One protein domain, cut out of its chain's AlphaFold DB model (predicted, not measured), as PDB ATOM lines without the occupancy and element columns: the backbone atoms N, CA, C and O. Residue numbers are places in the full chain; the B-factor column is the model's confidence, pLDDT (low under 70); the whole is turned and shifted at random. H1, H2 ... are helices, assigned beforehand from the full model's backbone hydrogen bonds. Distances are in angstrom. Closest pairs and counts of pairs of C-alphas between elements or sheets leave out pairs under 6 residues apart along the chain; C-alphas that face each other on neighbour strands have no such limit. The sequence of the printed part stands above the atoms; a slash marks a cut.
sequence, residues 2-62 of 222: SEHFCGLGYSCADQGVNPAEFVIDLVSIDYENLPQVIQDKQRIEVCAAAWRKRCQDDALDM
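What this domain is: This is residues 2 to 62 of the 222 residues of the protein "ABCG7 protein" of Symbiodinium sp. KB8 (UniProt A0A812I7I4). One long helix, H3, makes the longest axis, and the short helix H2 stands steeply to it and meets it at residues 40 to 44 of H3, with Val 27 of H2 and Ile 44 of H3 closest. A still smaller helix, H1, sits near both, the loop of residues 8 to 18 arches from H1 to H2 on the side away from H3, and the last stretch of H3, residues 55 to 61, sticks out with Met 62. The printed part has 61 residues with three named helices, in the order H1, H2, H3, and no named strand; the class is all helix. The whole is loose, with a radius of gyration of the C-alphas of 13.5 A and spans of 42 by 28 by 16 A.

Where its parts are: H3, residues 34 to 61, runs 41.6 A from C-alpha 34 at (0.021, 17.684, 16.643) to C-alpha 61 at (-28.810, -3.713, 37.628). H2, residues 19 to 27, is 12.6 A long. H1, residues 2 to 7, is 8.8 A long and begins with C-alpha 2 at (-26.833, 8.808, 20.842).

How they stand to each other: H3 touches H2 with residues 40 to 44 alone; their closest C-alphas, those of Ile 44 and Val 27, are 5.8 A apart. The two run opposite ways at a steep tilt of 66 degrees. H1 and H3 are close but not clearly touching, their closest C-alphas, Phe 5 and Cys 47, being 7.9 A apart, and their lines are about perpendicular at 77 degrees. H1 and H2 are close but not clearly touching, with the C-alphas of Ser 2 and Pro 19 closest at 7.4 A; they run the same way at a steep tilt of 49 degrees. In H1 and H2 every O i to N i+4 pair is within hydrogen-bond range; in H3, 21 of 24 are.

The domain as a whole: The C-alphas of Glu 32 and Asp 61, the two farthest apart, are 42.0 A apart. The printed part has no cut. The link from H1 to H2 is long, with 11 residues, and that from H2 to H3 is short, with 6. The mean pLDDT of the printed part is 78.6; residues 2 to 3, 11 to 16 and 57 to 62 are under 70.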
ATOM      1  N   SER A   2     -26.690   7.376  21.181       60.03
ATOM      2  CA  SER A   2     -26.833   8.808  20.842       60.03
ATOM      3  C   SER A   2     -27.167   9.706  22.047       60.03
ATOM      4  O   SER A   2     -26.531  10.735  22.235       60.03
ATOM      5  N   GLU A   3     -28.079   9.284  22.927       68.19
ATOM      6  CA  GLU A   3     -28.449  10.050  24.134       68.19
ATOM      7  C   GLU A   3     -27.300  10.226  25.141       68.19
ATOM      8  O   GLU A   3     -27.234  11.237  25.831       68.19
ATOM      9  N   HIS A   4     -26.368   9.267  25.216       75.56
ATOM     10  CA  HIS A   4     -25.210   9.356  26.115       75.56
ATOM     11  C   HIS A   4     -24.261  10.478  25.686       75.56
ATOM     12  O   HIS A   4     -23.807  11.255  26.516       75.56
ATOM     13  N   PHE A   5     -23.981  10.566  24.384       75.12
ATOM     14  CA  PHE A   5     -23.119  11.607  23.831       75.12
ATOM     15  C   PHE A   5     -23.806  12.977  23.837       75.12
ATOM     16  O   PHE A   5     -23.157  13.967  24.164       75.12
ATOM     17  N   CYS A   6     -25.126  13.018  23.633       73.94
ATOM     18  CA  CYS A   6     -25.923  14.230  23.821       73.94
ATOM     19  C   CYS A   6     -25.829  14.755  25.269       73.94
ATOM     20  O   CYS A   6     -25.595  15.941  25.489       73.94
ATOM     21  N   GLY A   7     -25.882  13.862  26.269       75.75
ATOM     22  CA  GLY A   7     -25.678  14.209  27.683       75.75
ATOM     23  C   GLY A   7     -24.262  14.688  28.039       75.75
ATOM     24  O   GLY A   7     -24.077  15.323  29.072       75.75
ATOM     25  N   LEU A   8     -23.271  14.426  27.182       78.38
ATOM     26  CA  LEU A   8     -21.895  14.926  27.305       78.38
ATOM     27  C   LEU A   8     -21.676  16.266  26.580       78.38
ATOM     28  O   LEU A   8     -20.550  16.754  26.531       78.38
ATOM     29  N   GLY A   9     -22.736  16.860  26.022       77.19
ATOM     30  CA  GLY A   9     -22.670  18.105  25.254       77.19
ATOM     31  C   GLY A   9     -22.310  17.912  23.780       77.19
ATOM     32  O   GLY A   9     -22.160  18.896  23.059       77.19
ATOM     33  N   TYR A  10     -22.201  16.665  23.311       78.19
ATOM     34  CA  TYR A  10     -22.002  16.339  21.900       78.19
ATOM     35  C   TYR A  10     -23.352  16.054  21.253       78.19
ATOM     36  O   TYR A  10     -23.786  14.908  21.118       78.19
ATOM     37  N   SER A  11     -24.041  17.128  20.882       68.00
ATOM     38  CA  SER A  11     -25.265  17.044  20.094       68.00
ATOM     39  C   SER A  11     -24.913  16.591  18.680       68.00
ATOM     40  O   SER A  11     -24.057  17.198  18.035       68.00
ATOM     41  N   CYS A  12     -25.592  15.563  18.169       64.44
ATOM     42  CA  CYS A  12     -25.634  15.345  16.728       64.44
ATOM     43  C   CYS A  12     -26.309  16.586  16.138       64.44
ATOM     44  O   CYS A  12     -27.514  16.758  16.313       64.44
ATOM     45  N   ALA A  13     -25.539  17.498  15.545       57.84
ATOM     46  CA  ALA A  13     -26.114  18.664  14.897       57.84
ATOM     47  C   ALA A  13     -27.075  18.168  13.807       57.84
ATOM     48  O   ALA A  13     -26.680  17.398  12.928       57.84
ATOM     49  N   ASP A  14     -28.346  18.549  13.908       59.19
ATOM     50  CA  ASP A  14     -29.351  18.265  12.891       59.19
ATOM     51  C   ASP A  14     -28.856  18.773  11.531       59.19
ATOM     52  O   ASP A  14     -28.727  19.983  11.355       59.19
ATOM     53  N   GLN A  15     -28.570  17.838  10.609       61.06
ATOM     54  CA  GLN A  15     -28.722  17.904   9.140       61.06
ATOM     55  C   GLN A  15     -27.890  16.795   8.451       61.06
ATOM     56  O   GLN A  15     -26.753  16.997   8.041       61.06
ATOM     57  N   GLY A  16     -28.474  15.600   8.285       69.44
ATOM     58  CA  GLY A  16     -28.055  14.621   7.264       69.44
ATOM     59  C   GLY A  16     -26.828  13.734   7.537       69.44
ATOM     60  O   GLY A  16     -26.513  12.903   6.687       69.44
ATOM     61  N   VAL A  17     -26.154  13.853   8.683       74.75
ATOM     62  CA  VAL A  17     -24.969  13.031   9.008       74.75
ATOM     63  C   VAL A  17     -25.373  11.701   9.646       74.75
ATOM     64  O   VAL A  17     -26.255  11.644  10.506       74.75
ATOM     65  N   ASN A  18     -24.719  10.610   9.238       82.12
ATOM     66  CA  ASN A  18     -24.941   9.293   9.823       82.12
ATOM     67  C   ASN A  18     -24.509   9.297  11.304       82.12
ATOM     68  O   ASN A  18     -23.337   9.542  11.597       82.12
ATOM     69  N   PRO A  19     -25.397   8.966  12.259       81.06
ATOM     70  CA  PRO A  19     -25.055   8.975  13.681       81.06
ATOM     71  C   PRO A  19     -23.913   8.012  14.035       81.06
ATOM     72  O   PRO A  19     -23.196   8.255  15.001       81.06
ATOM     73  N   ALA A  20     -23.721   6.927  13.275       81.81
ATOM     74  CA  ALA A  20     -22.593   6.022  13.489       81.81
ATOM     75  C   ALA A  20     -21.255   6.661  13.082       81.81
ATOM     76  O   ALA A  20     -20.254   6.450  13.757       81.81
ATOM     77  N   GLU A  21     -21.254   7.453  12.013       82.94
ATOM     78  CA  GLU A  21     -20.078   8.164  11.505       82.94
ATOM     79  C   GLU A  21     -19.669   9.283  12.466       82.94
ATOM     80  O   GLU A  21     -18.529   9.317  12.913       82.94
ATOM     81  N   PHE A  22     -20.641  10.068  12.943       83.62
ATOM     82  CA  PHE A  22     -20.418  11.089  13.972       83.62
ATOM     83  C   PHE A  22     -19.774  10.525  15.251       83.62
ATOM     84  O   PHE A  22     -18.871  11.129  15.824       83.62
ATOM     85  N   VAL A  23     -20.216   9.347  15.708       84.69
ATOM     86  CA  VAL A  23     -19.620   8.692  16.885       84.69
ATOM     87  C   VAL A  23     -18.212   8.177  16.584       84.69
ATOM     88  O   VAL A  23     -17.357   8.233  17.464       84.69
ATOM     89  N   ILE A  24     -17.943   7.687  15.372       86.06
ATOM     90  CA  ILE A  24     -16.594   7.259  14.975       86.06
ATOM     91  C   ILE A  24     -15.636   8.454  14.983       86.06
ATOM     92  O   ILE A  24     -14.554   8.336  15.553       86.06
ATOM     93  N   ASP A  25     -16.058   9.603  14.454       85.75
ATOM     94  CA  ASP A  25     -15.259  10.835  14.438       85.75
ATOM     95  C   ASP A  25     -15.023  11.396  15.846       85.75
ATOM     96  O   ASP A  25     -13.949  11.902  16.167       85.75
ATOM     97  N   LEU A  26     -16.002  11.256  16.744       85.69
ATOM     98  CA  LEU A  26     -15.853  11.700  18.128       85.69
ATOM     99  C   LEU A  26     -14.788  10.894  18.895       85.69
ATOM    100  O   LEU A  26     -14.123  11.436  19.784       85.69
ATOM    101  N   VAL A  27     -14.651   9.600  18.581       86.94
ATOM    102  CA  VAL A  27     -13.784   8.646  19.300       86.94
ATOM    103  C   VAL A  27     -12.484   8.345  18.533       86.94
ATOM    104  O   VAL A  27     -11.637   7.592  19.017       86.94
ATOM    105  N   SER A  28     -12.289   8.937  17.357       89.06
ATOM    106  CA  SER A  28     -11.034   8.883  16.610       89.06
ATOM    107  C   SER A  28     -10.062   9.978  17.072       89.06
ATOM    108  O   SER A  28     -10.446  10.966  17.704       89.06
ATOM    109  N   ILE A  29      -8.773   9.757  16.809       89.94
ATOM    110  CA  ILE A  29      -7.697  10.724  17.052       89.94
ATOM    111  C   ILE A  29      -7.189  11.152  15.685       89.94
ATOM    112  O   ILE A  29      -6.755  10.290  14.913       89.94
ATOM    113  N   ASP A  30      -7.203  12.451  15.414       87.50
ATOM    114  CA  ASP A  30      -6.560  12.989  14.223       87.50
ATOM    115  C   ASP A  30      -5.070  13.230  14.506       87.50
ATOM    116  O   ASP A  30      -4.695  13.929  15.450       87.50
ATOM    117  N   TYR A  31      -4.199  12.610  13.708       86.94
ATOM    118  CA  TYR A  31      -2.745  12.721  13.839       86.94
ATOM    119  C   TYR A  31      -2.130  13.759  12.894       86.94
ATOM    120  O   TYR A  31      -0.926  14.004  12.986       86.94
ATOM    121  N   GLU A  32      -2.915  14.374  12.004       85.50
ATOM    122  CA  GLU A  32      -2.415  15.363  11.045       85.50
ATOM    123  C   GLU A  32      -1.987  16.665  11.742       85.50
ATOM    124  O   GLU A  32      -0.995  17.286  11.355       85.50
ATOM    125  N   ASN A  33      -2.654  17.027  12.844       83.12
ATOM    126  CA  ASN A  33      -2.354  18.214  13.642       83.12
ATOM    127  C   ASN A  33      -1.891  17.850  15.062       83.12
ATOM    128  O   ASN A  33      -2.698  17.604  15.958       83.12
ATOM    129  N   LEU A  34      -0.579  17.930  15.318       79.94
ATOM    130  CA  LEU A  34       0.021  17.684  16.643       79.94
ATOM    131  C   LEU A  34      -0.675  18.378  17.840       79.94
ATOM    132  O   LEU A  34      -0.821  17.722  18.874       79.94
ATOM    133  N   PRO A  35      -1.101  19.659  17.774       82.25
ATOM    134  CA  PRO A  35      -1.790  20.288  18.904       82.25
ATOM    135  C   PRO A  35      -3.210  19.740  19.137       82.25
ATOM    136  O   PRO A  35      -3.683  19.764  20.274       82.25
ATOM    137  N   GLN A  36      -3.876  19.211  18.104       83.69
ATOM    138  CA  GLN A  36      -5.225  18.637  18.203       83.69
ATOM    139  C   GLN A  36      -5.206  17.226  18.804       83.69
ATOM    140  O   GLN A  36      -6.095  16.890  19.581       83.69
ATOM    141  N   VAL A  37      -4.126  16.460  18.602       86.25
ATOM    142  CA  VAL A  37      -3.937  15.122  19.201       86.25
ATOM    143  C   VAL A  37      -4.129  15.128  20.723       86.25
ATOM    144  O   VAL A  37      -4.685  14.186  21.291       86.25
ATOM    145  N   ILE A  38      -3.638  16.162  21.414       86.44
ATOM    146  CA  ILE A  38      -3.749  16.265  22.878       86.44
ATOM    147  C   ILE A  38      -5.210  16.499  23.285       86.44
ATOM    148  O   ILE A  38      -5.685  15.878  24.235       86.44
ATOM    149  N   GLN A  39      -5.926  17.347  22.544       86.31
ATOM    150  CA  GLN A  39      -7.338  17.648  22.786       86.31
ATOM    151  C   GLN A  39      -8.225  16.429  22.500       86.31
ATOM    152  O   GLN A  39      -9.103  16.110  23.301       86.31
ATOM    153  N   ASP A  40      -7.950  15.696  21.421       88.38
ATOM    154  CA  ASP A  40      -8.680  14.476  21.063       88.38
ATOM    155  C   ASP A  40      -8.481  13.371  22.104       88.38
ATOM    156  O   ASP A  40      -9.443  12.735  22.537       88.38
ATOM    157  N   LYS A  41      -7.247  13.183  22.592       89.25
ATOM    158  CA  LYS A  41      -6.972  12.241  23.688       89.25
ATOM    159  C   LYS A  41      -7.753  12.594  24.950       89.25
ATOM    160  O   LYS A  41      -8.370  11.712  25.541       89.25
ATOM    161  N   GLN A  42      -7.775  13.871  25.333       89.69
ATOM    162  CA  GLN A  42      -8.544  14.339  26.488       89.69
ATOM    163  C   GLN A  42     -10.053  14.120  26.292       89.69
ATOM    164  O   GLN A  42     -10.721  13.618  27.196       89.69
ATOM    165  N   ARG A  43     -10.589  14.411  25.099       88.19
ATOM    166  CA  ARG A  43     -11.992  14.145  24.742       88.19
ATOM    167  C   ARG A  43     -12.348  12.666  24.899       88.19
ATOM    168  O   ARG A  43     -13.361  12.338  25.522       88.19
ATOM    169  N   ILE A  44     -11.515  11.774  24.361       89.62
ATOM    170  CA  ILE A  44     -11.725  10.322  24.432       89.62
ATOM    171  C   ILE A  44     -11.653   9.833  25.880       89.62
ATOM    172  O   ILE A  44     -12.479   9.015  26.282       89.62
ATOM    173  N   GLU A  45     -10.718  10.342  26.684       89.62
ATOM    174  CA  GLU A  45     -10.617   9.994  28.104       89.62
ATOM    175  C   GLU A  45     -11.871  10.392  28.892       89.62
ATOM    176  O   GLU A  45     -12.377   9.583  29.674       89.62
ATOM    177  N   VAL A  46     -12.422  11.585  28.640       88.88
ATOM    178  CA  VAL A  46     -13.681  12.046  29.252       88.88
ATOM    179  C   VAL A  46     -14.849  11.151  28.832       88.88
ATOM    180  O   VAL A  46     -15.595  10.670  29.688       88.88
ATOM    181  N   CYS A  47     -14.977  10.856  27.536       85.94
ATOM    182  CA  CYS A  47     -16.024   9.971  27.021       85.94
ATOM    183  C   CYS A  47     -15.911   8.552  27.600       85.94
ATOM    184  O   CYS A  47     -16.913   7.959  28.004       85.94
ATOM    185  N   ALA A  48     -14.692   8.015  27.700       86.75
ATOM    186  CA  ALA A  48     -14.426   6.700  28.271       86.75
ATOM    187  C   ALA A  48     -14.709   6.659  29.780       86.75
ATOM    188  O   ALA A  48     -15.236   5.664  30.277       86.75
ATOM    189  N   ALA A  49     -14.382   7.722  30.518       88.00
ATOM    190  CA  ALA A  49     -14.677   7.824  31.944       88.00
ATOM    191  C   ALA A  49     -16.190   7.889  32.208       88.00
ATOM    192  O   ALA A  49     -16.682   7.178  33.086       88.00
ATOM    193  N   ALA A  50     -16.929   8.681  31.425       86.19
ATOM    194  CA  ALA A  50     -18.386   8.760  31.502       86.19
ATOM    195  C   ALA A  50     -19.051   7.412  31.181       86.19
ATOM    196  O   ALA A  50     -19.907   6.947  31.935       86.19
ATOM    197  N   TRP A  51     -18.581   6.734  30.130       83.88
ATOM    198  CA  TRP A  51     -19.089   5.416  29.758       83.88
ATOM    199  C   TRP A  51     -18.798   4.353  30.823       83.88
ATOM    200  O   TRP A  51     -19.668   3.547  31.137       83.88
ATOM    201  N   ARG A  52     -17.603   4.363  31.436       84.81
ATOM    202  CA  ARG A  52     -17.272   3.436  32.532       84.81
ATOM    203  C   ARG A  52     -18.184   3.609  33.741       84.81
ATOM    204  O   ARG A  52     -18.589   2.598  34.298       84.81
ATOM    205  N   LYS A  53     -18.506   4.851  34.125       84.25
ATOM    206  CA  LYS A  53     -19.455   5.120  35.218       84.25
ATOM    207  C   LYS A  53     -20.829   4.542  34.894       84.25
ATOM    208  O   LYS A  53     -21.342   3.743  35.662       84.25
ATOM    209  N   ARG A  54     -21.344   4.821  33.692       79.75
ATOM    210  CA  ARG A  54     -22.627   4.269  33.239       79.75
ATOM    211  C   ARG A  54     -22.633   2.740  33.187       79.75
ATOM    212  O   ARG A  54     -23.600   2.130  33.610       79.75
ATOM    213  N   CYS A  55     -21.560   2.107  32.712       75.81
ATOM    214  CA  CYS A  55     -21.452   0.648  32.725       75.81
ATOM    215  C   CYS A  55     -21.350   0.063  34.136       75.81
ATOM    216  O   CYS A  55     -21.725  -1.087  34.311       75.81
ATOM    217  N   GLN A  56     -20.812   0.794  35.116       72.94
ATOM    218  CA  GLN A  56     -20.819   0.359  36.514       72.94
ATOM    219  C   GLN A  56     -22.225   0.453  37.110       72.94
ATOM    220  O   GLN A  56     -22.641  -0.493  37.770       72.94
ATOM    221  N   ASP A  57     -22.957   1.527  36.809       69.19
ATOM    222  CA  ASP A  57     -24.352   1.699  37.226       69.19
ATOM    223  C   ASP A  57     -25.257   0.632  36.573       69.19
ATOM    224  O   ASP A  57     -25.970  -0.083  37.270       69.19
ATOM    225  N   ASP A  58     -25.131   0.407  35.259       65.12
ATOM    226  CA  ASP A  58     -25.875  -0.636  34.534       65.12
ATOM    227  C   ASP A  58     -25.443  -2.065  34.941       65.12
ATOM    228  O   ASP A  58     -26.242  -2.996  34.880       65.12
ATOM    229  N   ALA A  59     -24.189  -2.284  35.364       56.66
ATOM    230  CA  ALA A  59     -23.717  -3.596  35.829       56.66
ATOM    231  C   ALA A  59     -24.221  -3.967  37.232       56.66
ATOM    232  O   ALA A  59     -24.185  -5.148  37.580       56.66
ATOM    233  N   LEU A  60     -24.675  -2.993  38.026       57.09
ATOM    234  CA  LEU A  60     -25.352  -3.250  39.298       57.09
ATOM    235  C   LEU A  60     -26.800  -3.725  39.083       57.09
ATOM    236  O   LEU A  60     -27.285  -4.526  39.878       57.09
ATOM    237  N   ASP A  61     -27.437  -3.321  37.979       56.59
ATOM    238  CA  ASP A  61     -28.810  -3.713  37.628       56.59
ATOM    239  C   ASP A  61     -28.889  -4.913  36.667       56.59
ATOM    240  O   ASP A  61     -29.917  -5.590  36.578       56.59
ATOM    241  N   MET A  62     -27.813  -5.211  35.937       50.66
ATOM    242  CA  MET A  62     -27.806  -6.246  34.909       50.66
ATOM    243  C   MET A  62     -26.980  -7.464  35.350       50.66
ATOM    244  O   MET A  62     -25.815  -7.628  34.977       50.66
TER     245      MET A  62